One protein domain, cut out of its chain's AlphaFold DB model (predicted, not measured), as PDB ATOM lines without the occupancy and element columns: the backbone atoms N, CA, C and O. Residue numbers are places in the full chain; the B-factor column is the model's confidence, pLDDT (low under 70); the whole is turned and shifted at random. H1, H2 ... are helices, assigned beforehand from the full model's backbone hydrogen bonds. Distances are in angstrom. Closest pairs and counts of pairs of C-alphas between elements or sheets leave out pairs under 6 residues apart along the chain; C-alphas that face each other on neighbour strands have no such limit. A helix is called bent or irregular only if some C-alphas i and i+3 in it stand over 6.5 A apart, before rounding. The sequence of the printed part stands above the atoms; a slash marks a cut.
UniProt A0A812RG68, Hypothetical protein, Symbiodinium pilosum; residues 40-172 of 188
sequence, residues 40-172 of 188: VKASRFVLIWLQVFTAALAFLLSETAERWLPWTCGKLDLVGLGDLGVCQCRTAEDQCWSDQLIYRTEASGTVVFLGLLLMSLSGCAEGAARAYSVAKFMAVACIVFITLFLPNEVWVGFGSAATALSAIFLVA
ATOM      1  N   VAL A  40     247.153 204.610 237.172       76.81
ATOM      2  CA  VAL A  40     246.558 205.935 237.446       76.81
ATOM      3  C   VAL A  40     247.528 206.846 238.208       76.81
ATOM      4  O   VAL A  40     247.557 208.056 237.995       76.81
ATOM      5  N   LYS A  41     248.372 206.281 239.083       78.69
ATOM      6  CA  LYS A  41     249.407 207.060 239.786       78.69
ATOM      7  C   LYS A  41     250.457 207.583 238.807       78.69
ATOM      8  O   LYS A  41     250.851 208.742 238.874       78.69
ATOM      9  N   ALA A  42     250.864 206.739 237.865       77.38
ATOM     10  CA  ALA A  42     251.862 207.099 236.874       77.38
ATOM     11  C   ALA A  42     251.313 208.096 235.836       77.38
ATOM     12  O   ALA A  42     252.046 208.988 235.424       77.38
ATOM     13  N   SER A  43     250.024 208.039 235.470       78.81
ATOM     14  CA  SER A  43     249.434 209.046 234.573       78.81
ATOM     15  C   SER A  43     249.409 210.438 235.209       78.81
ATOM     16  O   SER A  43     249.736 211.415 234.542       78.81
ATOM     17  N   ARG A  44     249.105 210.534 236.512       83.00
ATOM     18  CA  ARG A  44     249.209 211.799 237.263       83.00
ATOM     19  C   ARG A  44     250.639 212.334 237.260       83.00
ATOM     20  O   ARG A  44     250.841 213.517 237.017       83.00
ATOM     21  N   PHE A  45     251.622 211.459 237.463       85.25
ATOM     22  CA  PHE A  45     253.032 211.843 237.437       85.25
ATOM     23  C   PHE A  45     253.469 212.373 236.065       85.25
ATOM     24  O   PHE A  45     254.165 213.378 235.995       85.25
ATOM     25  N   VAL A  46     253.005 211.760 234.970       85.31
ATOM     26  CA  VAL A  46     253.281 212.252 233.608       85.31
ATOM     27  C   VAL A  46     252.674 213.634 233.370       85.31
ATOM     28  O   VAL A  46     253.330 214.473 232.763       85.31
ATOM     29  N   LEU A  47     251.457 213.899 233.854       85.88
ATOM     30  CA  LEU A  47     250.836 215.224 233.730       85.88
ATOM     31  C   LEU A  47     251.599 216.292 234.527       85.88
ATOM     32  O   LEU A  47     251.808 217.389 234.021       85.88
ATOM     33  N   ILE A  48     252.074 215.956 235.731       88.75
ATOM     34  CA  ILE A  48     252.939 216.848 236.518       88.75
ATOM     35  C   ILE A  48     254.234 217.132 235.751       88.75
ATOM     36  O   ILE A  48     254.621 218.286 235.602       88.75
ATOM     37  N   TRP A  49     254.874 216.100 235.198       90.62
ATOM     38  CA  TRP A  49     256.079 216.276 234.387       90.62
ATOM     39  C   TRP A  49     255.847 217.079 233.114       90.62
ATOM     40  O   TRP A  49     256.737 217.814 232.708       90.62
ATOM     41  N   LEU A  50     254.671 216.977 232.497       88.94
ATOM     42  CA  LEU A  50     254.304 217.799 231.349       88.94
ATOM     43  C   LEU A  50     254.231 219.282 231.728       88.94
ATOM     44  O   LEU A  50     254.726 220.127 230.984       88.94
ATOM     45  N   GLN A  51     253.683 219.598 232.905       89.88
ATOM     46  CA  GLN A  51     253.673 220.965 233.424       89.88
ATOM     47  C   GLN A  51     255.091 221.460 233.729       89.88
ATOM     48  O   GLN A  51     255.468 222.542 233.285       89.88
ATOM     49  N   VAL A  52     255.898 220.652 234.427       92.19
ATOM     50  CA  VAL A  52     257.304 220.974 234.730       92.19
ATOM     51  C   VAL A  52     258.100 221.192 233.443       92.19
ATOM     52  O   VAL A  52     258.850 222.156 233.342       92.19
ATOM     53  N   PHE A  53     257.905 220.337 232.440       91.81
ATOM     54  CA  PHE A  53     258.536 220.470 231.131       91.81
ATOM     55  C   PHE A  53     258.125 221.764 230.428       91.81
ATOM     56  O   PHE A  53     258.984 222.462 229.901       91.81
ATOM     57  N   THR A  54     256.835 222.109 230.444       91.38
ATOM     58  CA  THR A  54     256.332 223.341 229.817       91.38
ATOM     59  C   THR A  54     256.917 224.580 230.497       91.38
ATOM     60  O   THR A  54     257.384 225.485 229.812       91.38
ATOM     61  N   ALA A  55     256.969 224.598 231.832       90.88
ATOM     62  CA  ALA A  55     257.569 225.691 232.596       90.88
ATOM     63  C   ALA A  55     259.083 225.809 232.347       90.88
ATOM     64  O   ALA A  55     259.596 226.903 232.123       90.88
ATOM     65  N   ALA A  56     259.800 224.681 232.320       92.38
ATOM     66  CA  ALA A  56     261.225 224.659 231.998       92.38
ATOM     67  C   ALA A  56     261.490 225.148 230.567       92.38
ATOM     68  O   ALA A  56     262.430 225.905 230.342       92.38
ATOM     69  N   LEU A  57     260.652 224.753 229.602       90.19
ATOM     70  CA  LEU A  57     260.740 225.224 228.223       90.19
ATOM     71  C   LEU A  57     260.497 226.737 228.137       90.19
ATOM     72  O   LEU A  57     261.254 227.419 227.454       90.19
ATOM     73  N   ALA A  58     259.500 227.262 228.855       91.19
ATOM     74  CA  ALA A  58     259.200 228.694 228.888       91.19
ATOM     75  C   ALA A  58     260.391 229.497 229.430       91.19
ATOM     76  O   ALA A  58     260.816 230.467 228.807       91.19
ATOM     77  N   PHE A  59     260.983 229.032 230.534       92.38
ATOM     78  CA  PHE A  59     262.169 229.643 231.130       92.38
ATOM     79  C   PHE A  59     263.378 229.607 230.182       92.38
ATOM     80  O   PHE A  59     264.011 230.628 229.934       92.38
ATOM     81  N   LEU A  60     263.674 228.448 229.583       92.19
ATOM     82  CA  LEU A  60     264.799 228.306 228.653       92.19
ATOM     83  C   LEU A  60     264.634 229.166 227.395       92.19
ATOM     84  O   LEU A  60     265.614 229.732 226.905       92.19
ATOM     85  N   LEU A  61     263.419 229.257 226.852       88.50
ATOM     86  CA  LEU A  61     263.140 230.094 225.687       88.50
ATOM     87  C   LEU A  61     263.249 231.579 226.030       88.50
ATOM     88  O   LEU A  61     263.833 232.310 225.238       88.50
ATOM     89  N   SER A  62     262.761 232.002 227.199       89.44
ATOM     90  CA  SER A  62     262.893 233.376 227.702       89.44
ATOM     91  C   SER A  62     264.365 233.792 227.841       89.44
ATOM     92  O   SER A  62     264.775 234.786 227.249       89.44
ATOM     93  N   GLU A  63     265.197 232.973 228.489       90.06
ATOM     94  CA  GLU A  63     266.627 233.262 228.697       90.06
ATOM     95  C   GLU A  63     267.449 233.259 227.397       90.06
ATOM     96  O   GLU A  63     268.454 233.957 227.255       90.06
ATOM     97  N   THR A  64     267.055 232.441 226.417       88.88
ATOM     98  CA  THR A  64     267.775 232.347 225.137       88.88
ATOM     99  C   THR A  64     267.220 233.271 224.060       88.88
ATOM    100  O   THR A  64     267.875 233.429 223.026       88.88
ATOM    101  N   ALA A  65     266.070 233.904 224.305       86.62
ATOM    102  CA  ALA A  65     265.310 234.730 223.372       86.62
ATOM    103  C   ALA A  65     266.199 235.706 222.596       86.62
ATOM    104  O   ALA A  65     266.260 235.669 221.366       86.62
ATOM    105  N   GLU A  66     266.970 236.514 223.322       85.25
ATOM    106  CA  GLU A  66     267.788 237.589 222.759       85.25
ATOM    107  C   GLU A  66     268.917 237.097 221.847       85.25
ATOM    108  O   GLU A  66     269.415 237.850 221.014       85.25
ATOM    109  N   ARG A  67     269.337 235.830 221.957       87.31
ATOM    110  CA  ARG A  67     270.453 235.301 221.158       87.31
ATOM    111  C   ARG A  67     270.025 234.817 219.780       87.31
ATOM    112  O   ARG A  67     270.790 234.963 218.829       87.31
ATOM    113  N   TRP A  68     268.844 234.209 219.661       86.75
ATOM    114  CA  TRP A  68     268.409 233.570 218.411       86.75
ATOM    115  C   TRP A  68     267.320 234.358 217.677       86.75
ATOM    116  O   TRP A  68     267.352 234.398 216.444       86.75
ATOM    117  N   LEU A  69     266.416 235.038 218.399       85.81
ATOM    118  CA  LEU A  69     265.307 235.784 217.792       85.81
ATOM    119  C   LEU A  69     265.746 236.922 216.863       85.81
ATOM    120  O   LEU A  69     265.179 237.019 215.773       85.81
ATOM    121  N   PRO A  70     266.756 237.757 217.187       87.44
ATOM    122  CA  PRO A  70     267.167 238.833 216.284       87.44
ATOM    123  C   PRO A  70     267.631 238.300 214.929       87.44
ATOM    124  O   PRO A  70     267.333 238.886 213.883       87.44
ATOM    125  N   TRP A  71     268.344 237.168 214.953       86.69
ATOM    126  CA  TRP A  71     268.842 236.509 213.756       86.69
ATOM    127  C   TRP A  71     267.702 235.893 212.940       86.69
ATOM    128  O   TRP A  71     267.639 236.113 211.730       86.69
ATOM    129  N   THR A  72     266.760 235.185 213.577       87.38
ATOM    130  CA  THR A  72     265.611 234.596 212.868       87.38
ATOM    131  C   THR A  72     264.669 235.655 212.312       87.38
ATOM    132  O   THR A  72     264.255 235.547 211.160       87.38
ATOM    133  N   CYS A  73     264.382 236.713 213.074       87.62
ATOM    134  CA  CYS A  73     263.535 237.814 212.618       87.62
ATOM    135  C   CYS A  73     264.182 238.572 211.453       87.62
ATOM    136  O   CYS A  73     263.504 238.900 210.488       87.62
ATOM    137  N   GLY A  74     265.510 238.749 211.460       85.50
ATOM    138  CA  GLY A  74     266.233 239.305 210.311       85.50
ATOM    139  C   GLY A  74     266.155 238.440 209.045       85.50
ATOM    140  O   GLY A  74     266.209 238.969 207.941       85.50
ATOM    141  N   LYS A  75     266.007 237.114 209.177       87.56
ATOM    142  CA  LYS A  75     265.787 236.217 208.030       87.56
ATOM    143  C   LYS A  75     264.339 236.216 207.549       87.56
ATOM    144  O   LYS A  75     264.123 236.126 206.345       87.56
ATOM    145  N   LEU A  76     263.372 236.326 208.456       85.69
ATOM    146  CA  LEU A  76     261.951 236.449 208.117       85.69
ATOM    147  C   LEU A  76     261.634 237.769 207.403       85.69
ATOM    148  O   LEU A  76     260.792 237.791 206.506       85.69
ATOM    149  N   ASP A  77     262.349 238.835 207.752       86.69
ATOM    150  CA  ASP A  77     262.234 240.148 207.115       86.69
ATOM    151  C   ASP A  77     262.554 240.103 205.610       86.69
ATOM    152  O   ASP A  77     261.866 240.714 204.799       86.69
ATOM    153  N   LEU A  78     263.499 239.246 205.197       85.69
ATOM    154  CA  LEU A  78     263.809 239.016 203.776       85.69
ATOM    155  C   LEU A  78     262.633 238.429 202.978       85.69
ATOM    156  O   LEU A  78     262.607 238.540 201.756       85.69
ATOM    157  N   VAL A  79     261.683 237.781 203.658       85.19
ATOM    158  CA  VAL A  79     260.478 237.182 203.064       85.19
ATOM    159  C   VAL A  79     259.260 238.109 203.239       85.19
ATOM    160  O   VAL A  79     258.151 237.753 202.857       85.19
ATOM    161  N   GLY A  80     259.443 239.310 203.805       81.06
ATOM    162  CA  GLY A  80     258.362 240.262 204.083       81.06
ATOM    163  C   GLY A  80     257.496 239.894 205.292       81.06
ATOM    164  O   GLY A  80     256.398 240.419 205.441       81.06
ATOM    165  N   LEU A  81     257.973 238.988 206.155       80.06
ATOM    166  CA  LEU A  81     257.300 238.558 207.389       80.06
ATOM    167  C   LEU A  81     258.018 239.074 208.650       80.06
ATOM    168  O   LEU A  81     257.864 238.502 209.728       80.06
ATOM    169  N   GLY A  82     258.822 240.134 208.515       74.06
ATOM    170  CA  GLY A  82     259.665 240.680 209.584       74.06
ATOM    171  C   GLY A  82     258.893 241.218 210.790       74.06
ATOM    172  O   GLY A  82     259.391 241.120 211.907       74.06
ATOM    173  N   ASP A  83     257.661 241.685 210.585       79.38
ATOM    174  CA  ASP A  83     256.811 242.254 211.644       79.38
ATOM    175  C   ASP A  83     255.742 241.278 212.157       79.38
ATOM    176  O   ASP A  83     254.863 241.648 212.940       79.38
ATOM    177  N   LEU A  84     255.779 240.014 211.725       82.12
ATOM    178  CA  LEU A  84     254.774 239.037 212.123       82.12
ATOM    179  C   LEU A  84     255.116 238.408 213.485       82.12
ATOM    180  O   LEU A  84     256.227 237.935 213.728       82.12
ATOM    181  N   GLY A  85     254.120 238.351 214.369       85.19
ATOM    182  CA  GLY A  85     254.193 237.622 215.635       85.19
ATOM    183  C   GLY A  85     255.273 238.132 216.589       85.19
ATOM    184  O   GLY A  85     255.315 239.316 216.916       85.19
ATOM    185  N   VAL A  86     256.134 237.228 217.070       85.62
ATOM    186  CA  VAL A  86     257.161 237.552 218.081       85.62
ATOM    187  C   VAL A  86     258.187 238.584 217.584       85.62
ATOM    188  O   VAL A  86     258.820 239.268 218.384       85.62
ATOM    189  N   CYS A  87     258.339 238.741 216.266       87.62
ATOM    190  CA  CYS A  87     259.310 239.666 215.688       87.62
ATOM    191  C   CYS A  87     258.902 241.141 215.799       87.62
ATOM    192  O   CYS A  87     259.779 242.003 215.820       87.62
ATOM    193  N   GLN A  88     257.614 241.432 216.011       86.19
ATOM    194  CA  GLN A  88     257.123 242.788 216.284       86.19
ATOM    195  C   GLN A  88     257.740 243.393 217.566       86.19
ATOM    196  O   GLN A  88     257.824 244.608 217.706       86.19
ATOM    197  N   CYS A  89     258.241 242.558 218.481       86.06
ATOM    198  CA  CYS A  89     258.970 243.012 219.667       86.06
ATOM    199  C   CYS A  89     260.331 243.663 219.359       86.06
ATOM    200  O   CYS A  89     260.927 244.237 220.260       86.06
ATOM    201  N   ARG A  90     260.839 243.605 218.117       83.31
ATOM    202  CA  ARG A  90     262.113 244.243 217.735       83.31
ATOM    203  C   ARG A  90     262.108 245.759 217.973       83.31
ATOM    204  O   ARG A  90     263.163 246.329 218.228       83.31
ATOM    205  N   THR A  91     260.951 246.404 217.842       80.12
ATOM    206  CA  THR A  91     260.780 247.854 218.037       80.12
ATOM    207  C   THR A  91     260.168 248.212 219.393       80.12
ATOM    208  O   THR A  91     259.894 249.384 219.634       80.12
ATOM    209  N   ALA A  92     259.885 247.219 220.238       77.44
ATOM    210  CA  ALA A  92     259.231 247.397 221.531       77.44
ATOM    211  C   ALA A  92     260.255 247.546 222.672       77.44
ATOM    212  O   ALA A  92     261.459 247.463 222.442       77.44
ATOM    213  N   GLU A  93     259.760 247.784 223.890       74.69
ATOM    214  CA  GLU A  93     260.570 247.892 225.111       74.69
ATOM    215  C   GLU A  93     261.457 246.663 225.362       74.69
ATOM    216  O   GLU A  93     261.161 245.535 224.941       74.69
ATOM    217  N   ASP A  94     262.535 246.907 226.111       67.69
ATOM    218  CA  ASP A  94     263.409 245.873 226.653       67.69
ATOM    219  C   ASP A  94     262.549 244.820 227.380       67.69
ATOM    220  O   ASP A  94     261.688 245.172 228.180       67.69
ATOM    221  N   GLN A  95     262.784 243.530 227.106       82.94
ATOM    222  CA  GLN A  95     262.056 242.347 227.626       82.94
ATOM    223  C   GLN A  95     260.802 241.871 226.864       82.94
ATOM    224  O   GLN A  95     260.332 240.765 227.140       82.94
ATOM    225  N   CYS A  96     260.333 242.565 225.817       87.94
ATOM    226  CA  CYS A  96     259.157 242.120 225.043       87.94
ATOM    227  C   CYS A  96     259.270 240.672 224.515       87.94
ATOM    228  O   CYS A  96     258.306 239.904 224.562       87.94
ATOM    229  N   TRP A  97     260.453 240.259 224.038       89.50
ATOM    230  CA  TRP A  97     260.667 238.892 223.543       89.50
ATOM    231  C   TRP A  97     260.513 237.823 224.622       89.50
ATOM    232  O   TRP A  97     259.949 236.765 224.342       89.50
ATOM    233  N   SER A  98     261.007 238.095 225.830       90.38
ATOM    234  CA  SER A  98     260.918 237.165 226.953       90.38
ATOM    235  C   SER A  98     259.456 236.933 227.327       90.38
ATOM    236  O   SER A  98     258.990 235.791 227.320       90.38
ATOM    237  N   ASP A  99     258.707 238.013 227.545       88.56
ATOM    238  CA  ASP A  99     257.314 237.938 227.989       88.56
ATOM    239  C   ASP A  99     256.425 237.255 226.947       88.56
ATOM    240  O   ASP A  99     255.642 236.355 227.262       88.56
ATOM    241  N   GLN A 100     256.598 237.605 225.667       88.75
ATOM    242  CA  GLN A 100     255.847 236.976 224.580       88.75
ATOM    243  C   GLN A 100     256.151 235.481 224.442       88.75
ATOM    244  O   GLN A 100     255.245 234.697 224.150       88.75
ATOM    245  N   LEU A 101     257.401 235.055 224.649       89.81
ATOM    246  CA  LEU A 101     257.759 233.636 224.611       89.81
ATOM    247  C   LEU A 101     257.177 232.860 225.791       89.81
ATOM    248  O   LEU A 101     256.725 231.727 225.593       89.81
ATOM    249  N   ILE A 102     257.138 233.460 226.983       91.06
ATOM    250  CA  ILE A 102     256.499 232.861 228.158       91.06
ATOM    251  C   ILE A 102     255.013 232.647 227.868       91.06
ATOM    252  O   ILE A 102     254.555 231.506 227.917       91.06
ATOM    253  N   TYR A 103     254.282 233.680 227.436       89.25
ATOM    254  CA  TYR A 103     252.850 233.552 227.143       89.25
ATOM    255  C   TYR A 103     252.547 232.516 226.058       89.25
ATOM    256  O   TYR A 103     251.627 231.711 226.210       89.25
ATOM    257  N   ARG A 104     253.334 232.482 224.976       91.44
ATOM    258  CA  ARG A 104     253.163 231.505 223.886       91.44
ATOM    259  C   ARG A 104     253.427 230.077 224.354       91.44
ATOM    260  O   ARG A 104     252.726 229.153 223.931       91.44
ATOM    261  N   THR A 105     254.416 229.896 225.229       91.81
ATOM    262  CA  THR A 105     254.758 228.583 225.783       91.81
ATOM    263  C   THR A 105     253.715 228.115 226.785       91.81
ATOM    264  O   THR A 105     253.226 226.992 226.679       91.81
ATOM    265  N   GLU A 106     253.292 228.974 227.703       90.31
ATOM    266  CA  GLU A 106     252.255 228.639 228.674       90.31
ATOM    267  C   GLU A 106     250.922 228.329 228.000       90.31
ATOM    268  O   GLU A 106     250.313 227.298 228.289       90.31
ATOM    269  N   ALA A 107     250.516 229.139 227.021       89.25
ATOM    270  CA  ALA A 107     249.305 228.882 226.259       89.25
ATOM    271  C   ALA A 107     249.351 227.550 225.508       89.25
ATOM    272  O   ALA A 107     248.344 226.845 225.451       89.25
ATOM    273  N   SER A 108     250.512 227.170 224.964       91.06
ATOM    274  CA  SER A 108     250.676 225.858 224.330       91.06
ATOM    275  C   SER A 108     250.421 224.715 225.321       91.06
ATOM    276  O   SER A 108     249.694 223.772 225.001       91.06
ATOM    277  N   GLY A 109     250.922 224.843 226.554       90.31
ATOM    278  CA  GLY A 109     250.634 223.919 227.646       90.31
ATOM    279  C   GLY A 109     249.146 223.881 227.972       90.31
ATOM    280  O   GLY A 109     248.551 222.803 228.002       90.31
ATOM    281  N   THR A 110     248.515 225.048 228.140       89.56
ATOM    282  CA  THR A 110     247.077 225.163 228.417       89.56
ATOM    283  C   THR A 110     246.235 224.490 227.338       89.56
ATOM    284  O   THR A 110     245.311 223.754 227.673       89.56
ATOM    285  N   VAL A 111     246.559 224.674 226.055       90.00
ATOM    286  CA  VAL A 111     245.849 224.030 224.938       90.00
ATOM    287  C   VAL A 111     245.971 222.508 225.009       90.00
ATOM    288  O   VAL A 111     244.971 221.811 224.839       90.00
ATOM    289  N   VAL A 112     247.162 221.976 225.306       90.06
ATOM    290  CA  VAL A 112     247.358 220.526 225.464       90.06
ATOM    291  C   VAL A 112     246.560 219.993 226.655       90.06
ATOM    292  O   VAL A 112     245.849 218.996 226.514       90.06
ATOM    293  N   PHE A 113     246.605 220.660 227.809       89.25
ATOM    294  CA  PHE A 113     245.824 220.258 228.983       89.25
ATOM    295  C   PHE A 113     244.316 220.364 228.755       89.25
ATOM    296  O   PHE A 113     243.580 219.462 229.154       89.25
ATOM    297  N   LEU A 114     243.851 221.409 228.073       88.44
ATOM    298  CA  LEU A 114     242.449 221.577 227.708       88.44
ATOM    299  C   LEU A 114     242.001 220.479 226.740       88.44
ATOM    300  O   LEU A 114     240.941 219.891 226.933       88.44
ATOM    301  N   GLY A 115     242.822 220.140 225.744       85.69
ATOM    302  CA  GLY A 115     242.562 219.018 224.842       85.69
ATOM    303  C   GLY A 115     242.445 217.689 225.592       85.69
ATOM    304  O   GLY A 115     241.499 216.933 225.371       85.69
ATOM    305  N   LEU A 116     243.351 217.425 226.540       86.38
ATOM    306  CA  LEU A 116     243.286 216.240 227.403       86.38
ATOM    307  C   LEU A 116     242.035 216.241 228.292       86.38
ATOM    308  O   LEU A 116     241.413 215.193 228.469       86.38
ATOM    309  N   LEU A 117     241.638 217.404 228.818       84.44
ATOM    310  CA  LEU A 117     240.414 217.564 229.598       84.44
ATOM    311  C   LEU A 117     239.178 217.256 228.744       84.44
ATOM    312  O   LEU A 117     238.363 216.428 229.139       84.44
ATOM    313  N   LEU A 118     239.060 217.836 227.550       84.56
ATOM    314  CA  LEU A 118     237.948 217.568 226.632       84.56
ATOM    315  C   LEU A 118     237.878 216.087 226.222       84.56
ATOM    316  O   LEU A 118     236.797 215.495 226.187       84.56
ATOM    317  N   MET A 119     239.027 215.449 225.980       80.81
ATOM    318  CA  MET A 119     239.083 214.005 225.731       80.81
ATOM    319  C   MET A 119     238.657 213.178 226.950       80.81
ATOM    320  O   MET A 119     238.035 212.126 226.800       80.81
ATOM    321  N   SER A 120     238.953 213.642 228.166       81.19
ATOM    322  CA  SER A 120     238.485 212.976 229.385       81.19
ATOM    323  C   SER A 120     236.970 213.111 229.586       81.19
ATOM    324  O   SER A 120     236.324 212.127 229.942       81.19
ATOM    325  N   LEU A 121     236.392 214.277 229.276       82.31
ATOM    326  CA  LEU A 121     234.953 214.545 229.390       82.31
ATOM    327  C   LEU A 121     234.115 213.814 228.331       82.31
ATOM    328  O   LEU A 121     232.982 213.433 228.605       82.31
ATOM    329  N   SER A 122     234.671 213.571 227.143       83.06
ATOM    330  CA  SER A 122     234.011 212.826 226.056       83.06
ATOM    331  C   SER A 122     234.014 211.300 226.240       83.06
ATOM    332  O   SER A 122     233.552 210.574 225.364       83.06
ATOM    333  N   GLY A 123     234.512 210.793 227.374       75.81
ATOM    334  CA  GLY A 123     234.545 209.358 227.677       75.81
ATOM    335  C   GLY A 123     235.784 208.626 227.148       75.81
ATOM    336  O   GLY A 123     235.930 207.429 227.378       75.81
ATOM    337  N   CYS A 124     236.730 209.328 226.515       76.56
ATOM    338  CA  CYS A 124     238.004 208.767 226.051       76.56
ATOM    339  C   CYS A 124     239.135 208.876 227.096       76.56
ATOM    340  O   CYS A 124     240.317 208.809 226.746       76.56
ATOM    341  N   ALA A 125     238.798 209.030 228.382       68.62
ATOM    342  CA  ALA A 125     239.755 209.308 229.456       68.62
ATOM    343  C   ALA A 125     240.873 208.257 229.581       68.62
ATOM    344  O   ALA A 125     242.029 208.619 229.797       68.62
ATOM    345  N   GLU A 126     240.568 206.965 229.409       65.44
ATOM    346  CA  GLU A 126     241.588 205.909 229.492       65.44
ATOM    347  C   GLU A 126     242.605 205.980 228.349       65.44
ATOM    348  O   GLU A 126     243.806 205.861 228.599       65.44
ATOM    349  N   GLY A 127     242.151 206.237 227.118       64.62
ATOM    350  CA  GLY A 127     243.033 206.403 225.962       64.62
ATOM    351  C   GLY A 127     243.865 207.680 226.062       64.62
ATOM    352  O   GLY A 127     245.084 207.642 225.907       64.62
ATOM    353  N   ALA A 128     243.227 208.796 226.417       64.38
ATOM    354  CA  ALA A 128     243.879 210.095 226.530       64.38
ATOM    355  C   ALA A 128     244.898 210.151 227.675       64.38
ATOM    356  O   ALA A 128     245.937 210.794 227.542       64.38
ATOM    357  N   ALA A 129     244.654 209.471 228.798       65.19
ATOM    358  CA  ALA A 129     245.588 209.449 229.920       65.19
ATOM    359  C   ALA A 129     246.755 208.474 229.699       65.19
ATOM    360  O   ALA A 129     247.896 208.830 230.011       65.19
ATOM    361  N   ARG A 130     246.488 207.269 229.174       65.00
ATOM    362  CA  ARG A 130     247.467 206.170 229.153       65.00
ATOM    363  C   ARG A 130     248.279 206.060 227.871       65.00
ATOM    364  O   ARG A 130     249.374 205.512 227.946       65.00
ATOM    365  N   ALA A 131     247.775 206.535 226.735       67.62
ATOM    366  CA  ALA A 131     248.452 206.381 225.454       67.62
ATOM    367  C   ALA A 131     249.303 207.609 225.088       67.62
ATOM    368  O   ALA A 131     249.003 208.738 225.488       67.62
ATOM    369  N   TYR A 132     250.356 207.360 224.304       71.19
ATOM    370  CA  TYR A 132     251.164 208.370 223.617       71.19
ATOM    371  C   TYR A 132     251.730 209.460 224.548       71.19
ATOM    372  O   TYR A 132     251.558 210.655 224.298       71.19
ATOM    373  N   SER A 133     252.399 209.077 225.645       76.25
ATOM    374  CA  SER A 133     252.960 210.058 226.590       76.25
ATOM    375  C   SER A 133     253.928 211.026 225.906       76.25
ATOM    376  O   SER A 133     253.814 212.231 226.106       76.25
ATOM    377  N   VAL A 134     254.804 210.520 225.034       78.12
ATOM    378  CA  VAL A 134     255.779 211.320 224.277       78.12
ATOM    379  C   VAL A 134     255.099 212.281 223.302       78.12
ATOM    380  O   VAL A 134     255.552 213.415 223.144       78.12
ATOM    381  N   ALA A 135     253.980 211.881 222.690       80.81
ATOM    382  CA  ALA A 135     253.234 212.750 221.783       80.81
ATOM    383  C   ALA A 135     252.738 214.023 222.477       80.81
ATOM    384  O   ALA A 135     252.704 215.073 221.851       80.81
ATOM    385  N   LYS A 136     252.407 213.953 223.772       84.12
ATOM    386  CA  LYS A 136     251.962 215.119 224.550       84.12
ATOM    387  C   LYS A 136     253.082 216.146 224.713       84.12
ATOM    388  O   LYS A 136     252.851 217.329 224.497       84.12
ATOM    389  N   PHE A 137     254.299 215.693 225.019       86.69
ATOM    390  CA  PHE A 137     255.475 216.570 225.114       86.69
ATOM    391  C   PHE A 137     255.841 217.173 223.753       86.69
ATOM    392  O   PHE A 137     256.098 218.371 223.650       86.69
ATOM    393  N   MET A 138     255.802 216.360 222.692       86.62
ATOM    394  CA  MET A 138     256.030 216.840 221.328       86.62
ATOM    395  C   MET A 138     254.957 217.836 220.883       86.62
ATOM    396  O   MET A 138     255.283 218.817 220.224       86.62
ATOM    397  N   ALA A 139     253.695 217.619 221.263       87.31
ATOM    398  CA  ALA A 139     252.600 218.526 220.943       87.31
ATOM    399  C   ALA A 139     252.834 219.916 221.538       87.31
ATOM    400  O   ALA A 139     252.647 220.891 220.820       87.31
ATOM    401  N   VAL A 140     253.311 220.013 222.787       89.25
ATOM    402  CA  VAL A 140     253.692 221.299 223.397       89.25
ATOM    403  C   VAL A 140     254.724 222.006 222.519       89.25
ATOM    404  O   VAL A 140     254.455 223.100 222.036       89.25
ATOM    405  N   ALA A 141     255.851 221.355 222.209       88.56
ATOM    406  CA  ALA A 141     256.900 221.960 221.385       88.56
ATOM    407  C   ALA A 141     256.388 222.392 219.997       88.56
ATOM    408  O   ALA A 141     256.636 223.515 219.567       88.56
ATOM    409  N   CYS A 142     255.627 221.535 219.311       89.38
ATOM    410  CA  CYS A 142     255.044 221.851 218.007       89.38
ATOM    411  C   CYS A 142     254.089 223.047 218.074       89.38
ATOM    412  O   CYS A 142     254.139 223.916 217.205       89.38
ATOM    413  N   ILE A 143     253.233 223.107 219.097       91.25
ATOM    414  CA  ILE A 143     252.303 224.220 219.274       91.25
ATOM    415  C   ILE A 143     253.077 225.503 219.562       91.25
ATOM    416  O   ILE A 143     252.729 226.508 218.960       91.25
ATOM    417  N   VAL A 144     254.150 225.481 220.365       90.12
ATOM    418  CA  VAL A 144     255.023 226.658 220.555       90.12
ATOM    419  C   VAL A 144     255.541 227.182 219.219       90.12
ATOM    420  O   VAL A 144     255.415 228.367 218.931       90.12
ATOM    421  N   PHE A 145     256.077 226.312 218.360       88.00
ATOM    422  CA  PHE A 145     256.571 226.743 217.048       88.00
ATOM    423  C   PHE A 145     255.474 227.351 216.173       88.00
ATOM    424  O   PHE A 145     255.715 228.353 215.505       88.00
ATOM    425  N   ILE A 146     254.269 226.777 216.183       88.69
ATOM    426  CA  ILE A 146     253.121 227.324 215.450       88.69
ATOM    427  C   ILE A 146     252.717 228.677 216.040       88.69
ATOM    428  O   ILE A 146     252.466 229.633 215.303       88.69
ATOM    429  N   THR A 147     252.676 228.778 217.369       88.44
ATOM    430  CA  THR A 147     252.248 229.989 218.053       88.44
ATOM    431  C   THR A 147     253.230 231.124 217.872       88.44
ATOM    432  O   THR A 147     252.762 232.245 217.957       88.44
ATOM    433  N   LEU A 148     254.511 230.913 217.532       86.75
ATOM    434  CA  LEU A 148     255.462 231.989 217.181       86.75
ATOM    435  C   LEU A 148     254.988 232.878 216.019       86.75
ATOM    436  O   LEU A 148     255.304 234.068 215.993       86.75
ATOM    437  N   PHE A 149     254.187 232.331 215.104       84.94
ATOM    438  CA  PHE A 149     253.648 233.068 213.959       84.94
ATOM    439  C   PHE A 149     252.331 233.796 214.269       84.94
ATOM    440  O   PHE A 149     251.868 234.589 213.452       84.94
ATOM    441  N   LEU A 150     251.714 233.566 215.435       87.69
ATOM    442  CA  LEU A 150     250.492 234.280 215.816       87.69
ATOM    443  C   LEU A 150     250.790 235.740 216.210       87.69
ATOM    444  O   LEU A 150     251.794 235.987 216.893       87.69
ATOM    445  N   PRO A 151     249.915 236.696 215.846       85.19
ATOM    446  CA  PRO A 151     250.068 238.107 216.199       85.19
ATOM    447  C   PRO A 151     249.963 238.337 217.714       85.19
ATOM    448  O   PRO A 151     249.270 237.598 218.415       85.19
ATOM    449  N   ASN A 152     250.640 239.378 218.215       82.88
ATOM    450  CA  ASN A 152     250.733 239.678 219.652       82.88
ATOM    451  C   ASN A 152     249.387 240.006 220.315       82.88
ATOM    452  O   ASN A 152     249.195 239.683 221.483       82.88
ATOM    453  N   GLU A 153     248.434 240.553 219.559       82.75
ATOM    454  CA  GLU A 153     247.105 240.941 220.061       82.75
ATOM    455  C   GLU A 153     246.342 239.782 220.723       82.75
ATOM    456  O   GLU A 153     245.655 239.961 221.730       82.75
ATOM    457  N   VAL A 154     246.498 238.561 220.200       81.38
ATOM    458  CA  VAL A 154     245.841 237.362 220.747       81.38
ATOM    459  C   VAL A 154     246.389 237.021 222.139       81.38
ATOM    460  O   VAL A 154     245.657 236.531 223.003       81.38
ATOM    461  N   TRP A 155     247.666 237.319 222.381       81.81
ATOM    462  CA  TRP A 155     248.357 236.988 223.625       81.81
ATOM    463  C   TRP A 155     248.076 237.987 224.745       81.81
ATOM    464  O   TRP A 155     248.085 237.592 225.906       81.81
ATOM    465  N   VAL A 156     247.727 239.237 224.424       78.00
ATOM    466  CA  VAL A 156     247.315 240.238 225.428       78.00
ATOM    467  C   VAL A 156     246.029 239.794 226.134       78.00
ATOM    468  O   VAL A 156     245.950 239.788 227.367       78.00
ATOM    469  N   GLY A 157     245.037 239.337 225.362       80.94
ATOM    470  CA  GLY A 157     243.802 238.775 225.912       80.94
ATOM    471  C   GLY A 157     244.066 237.533 226.764       80.94
ATOM    472  O   GLY A 157     243.564 237.432 227.886       80.94
ATOM    473  N   PHE A 158     244.918 236.626 226.274       84.19
ATOM    474  CA  PHE A 158     245.323 235.435 227.021       84.19
ATOM    475  C   PHE A 158     246.013 235.783 228.348       84.19
ATOM    476  O   PHE A 158     245.648 235.218 229.375       84.19
ATOM    477  N   GLY A 159     246.943 236.742 228.357       80.94
ATOM    478  CA  GLY A 159     247.677 237.154 229.556       80.94
ATOM    479  C   GLY A 159     246.762 237.680 230.664       80.94
ATOM    480  O   GLY A 159     246.901 237.291 231.827       80.94
ATOM    481  N   SER A 160     245.757 238.490 230.314       85.19
ATOM    482  CA  SER A 160     244.770 238.978 231.291       85.19
ATOM    483  C   SER A 160     243.940 237.842 231.908       85.19
ATOM    484  O   SER A 160     243.790 237.766 233.131       85.19
ATOM    485  N   ALA A 161     243.469 236.901 231.082       85.62
ATOM    486  CA  ALA A 161     242.712 235.739 231.536       85.62
ATOM    487  C   ALA A 161     243.572 234.792 232.392       85.62
ATOM    488  O   ALA A 161     243.127 234.331 233.444       85.62
ATOM    489  N   ALA A 162     244.815 234.540 231.978       85.12
ATOM    490  CA  ALA A 162     245.771 233.710 232.702       85.12
ATOM    491  C   ALA A 162     246.113 234.301 234.077       85.12
ATOM    492  O   ALA A 162     246.192 233.563 235.058       85.12
ATOM    493  N   THR A 163     246.231 235.627 234.176       85.12
ATOM    494  CA  THR A 163     246.471 236.325 235.448       85.12
ATOM    495  C   THR A 163     245.288 236.154 236.402       85.12
ATOM    496  O   THR A 163     245.472 235.780 237.561       85.12
ATOM    497  N   ALA A 164     244.059 236.348 235.911       88.00
ATOM    498  CA  ALA A 164     242.850 236.154 236.710       88.00
ATOM    499  C   ALA A 164     242.697 234.697 237.189       88.00
ATOM    500  O   ALA A 164     242.410 234.449 238.362       88.00
ATOM    501  N   LEU A 165     242.938 233.721 236.308       86.12
ATOM    502  CA  LEU A 165     242.889 232.295 236.652       86.12
ATOM    503  C   LEU A 165     243.989 231.897 237.644       86.12
ATOM    504  O   LEU A 165     243.727 231.138 238.578       86.12
ATOM    505  N   SER A 166     245.197 232.441 237.488       86.44
ATOM    506  CA  SER A 166     246.311 232.207 238.412       86.44
ATOM    507  C   SER A 166     245.993 232.702 239.821       86.44
ATOM    508  O   SER A 166     246.277 232.003 240.791       86.44
ATOM    509  N   ALA A 167     245.327 233.853 239.952       84.56
ATOM    510  CA  ALA A 167     244.890 234.361 241.251       84.56
ATOM    511  C   ALA A 167     243.925 233.387 241.956       84.56
ATOM    512  O   ALA A 167     244.105 233.082 243.135       84.56
ATOM    513  N   ILE A 168     242.952 232.830 241.225       89.38
ATOM    514  CA  ILE A 168     242.024 231.818 241.760       89.38
ATOM    515  C   ILE A 168     242.788 230.558 242.187       89.38
ATOM    516  O   ILE A 168     242.549 230.013 243.265       89.38
ATOM    517  N   PHE A 169     243.733 230.105 241.363       88.56
ATOM    518  CA  PHE A 169     244.538 228.921 241.649       88.56
ATOM    519  C   PHE A 169     245.415 229.090 242.899       88.56
ATOM    520  O   PHE A 169     245.545 228.152 243.686       88.56
ATOM    521  N   LEU A 170     245.981 230.278 243.126       86.69
ATOM    522  CA  LEU A 170     246.751 230.585 244.336       86.69
ATOM    523  C   LEU A 170     245.882 230.556 245.598       86.69
ATOM    524  O   LEU A 170     246.308 230.013 246.616       86.69
ATOM    525  N   VAL A 171     244.651 231.072 245.529       90.88
ATOM    526  CA  VAL A 171     243.690 230.998 246.643       90.88
ATOM    527  C   VAL A 171     243.299 229.548 246.939       90.88
ATOM    528  O   VAL A 171     243.265 229.134 248.094       90.88
ATOM    529  N   ALA A 172     243.043 228.739 245.910       89.06
ATOM    530  CA  ALA A 172     242.732 227.326 246.110       89.06
ATOM    531  C   ALA A 172     243.911 226.561 246.747       89.06
ATOM    532  O   ALA A 172     243.714 225.770 247.670       89.06
TER     533      ALA A 172
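This is residues 40 to 172 of the 188 residues of the protein "Hypothetical protein" of Symbiodinium pilosum (UniProt A0A812RG68). Two long helices, H1a and H3, and the shorter H4 form an up-and-down bundle, H3 folding back sharply near residue 124, with a small head at the other end made of H1b, the link of residues 78 to 84 and H2. H5 starts beside that head, crosses H3 steeply and then leaves the bundle, and its residues 163 to 172 stick out free. The printed part has 133 residues with five named helices, H1 to H5 in order, and no named strand; the class is all helix. It is only just compact, close to loose, with a radius of gyration of the C-alphas of 16.5 A and spans of 48 by 33 by 25 A.

H1, residues 40 to 77, was assigned as one helix by its hydrogen bonds but is bent: C-alphas 63 and 66 are 7.4 A apart. Its arm H1a, residues 40 to 63, begins at C-alpha 40 (246.558, 205.935, 237.446) and is 35.0 A long; H1b, residues 66 to 77, is 16.8 A long and irregular, with C-alphas 67 and 70 6.9 A apart. H2 is residues 85 to 91. H3, residues 96 to 130, measures 38.0 A and is irregular, with C-alphas 123 and 126 8.0 A apart and a kink of 144 degrees near residue 124. H4, residues 133 to 147, is 21.7 A long. H5, residues 152 to 172, is 30.3 A long and ends at C-alpha 172 (242.732, 227.326, 246.110).

H1a touches H3 at a shallow tilt of 15 degrees, opposite ways; the closest C-alphas, of Ser 62 and Ser 98, are 4.3 A apart. With residues 46 to 54 alone, H1a touches H4, closest at Leu 50 and Phe 137, 6.5 A between C-alphas. The lines of H1a and H1b are about perpendicular, at 77 degrees. H1b touches H2, with the closest C-alphas, Cys 73 and Cys 87, 5.5 A apart. H2 and H3 form a hairpin, closest at C-alphas 89 and 96, 5.5 A. H3 is the hub, touching four other helices. H3 and H4 form a hairpin at a steep tilt of 39 degrees, closest at the C-alphas of Ser 108 and Val 140, 5.5 A. H5 touches H3 with residues 152 to 159 alone, at a steep tilt of 64 degrees, closest at the C-alphas of Tyr 103 and Trp 155, 6.7 A. H1a and H5 are apart. Every O i to N i+4 pair is within hydrogen-bond range in H1a; the counts are 6 of 8 in H1b, 26 of 31 in H3, 10 of 11 in H4, 16 of 17 in H5 and 0 of 3 in H2, where 3 of 4 O i to N i+3 pairs are within range.

The C-alphas farthest apart, of Val 40 and Leu 78, are 50.3 A apart. The printed part has no cut and no long link. Mean pLDDT of the printed part is 84.7; residue 94 and residues 125 to 131 are under 70.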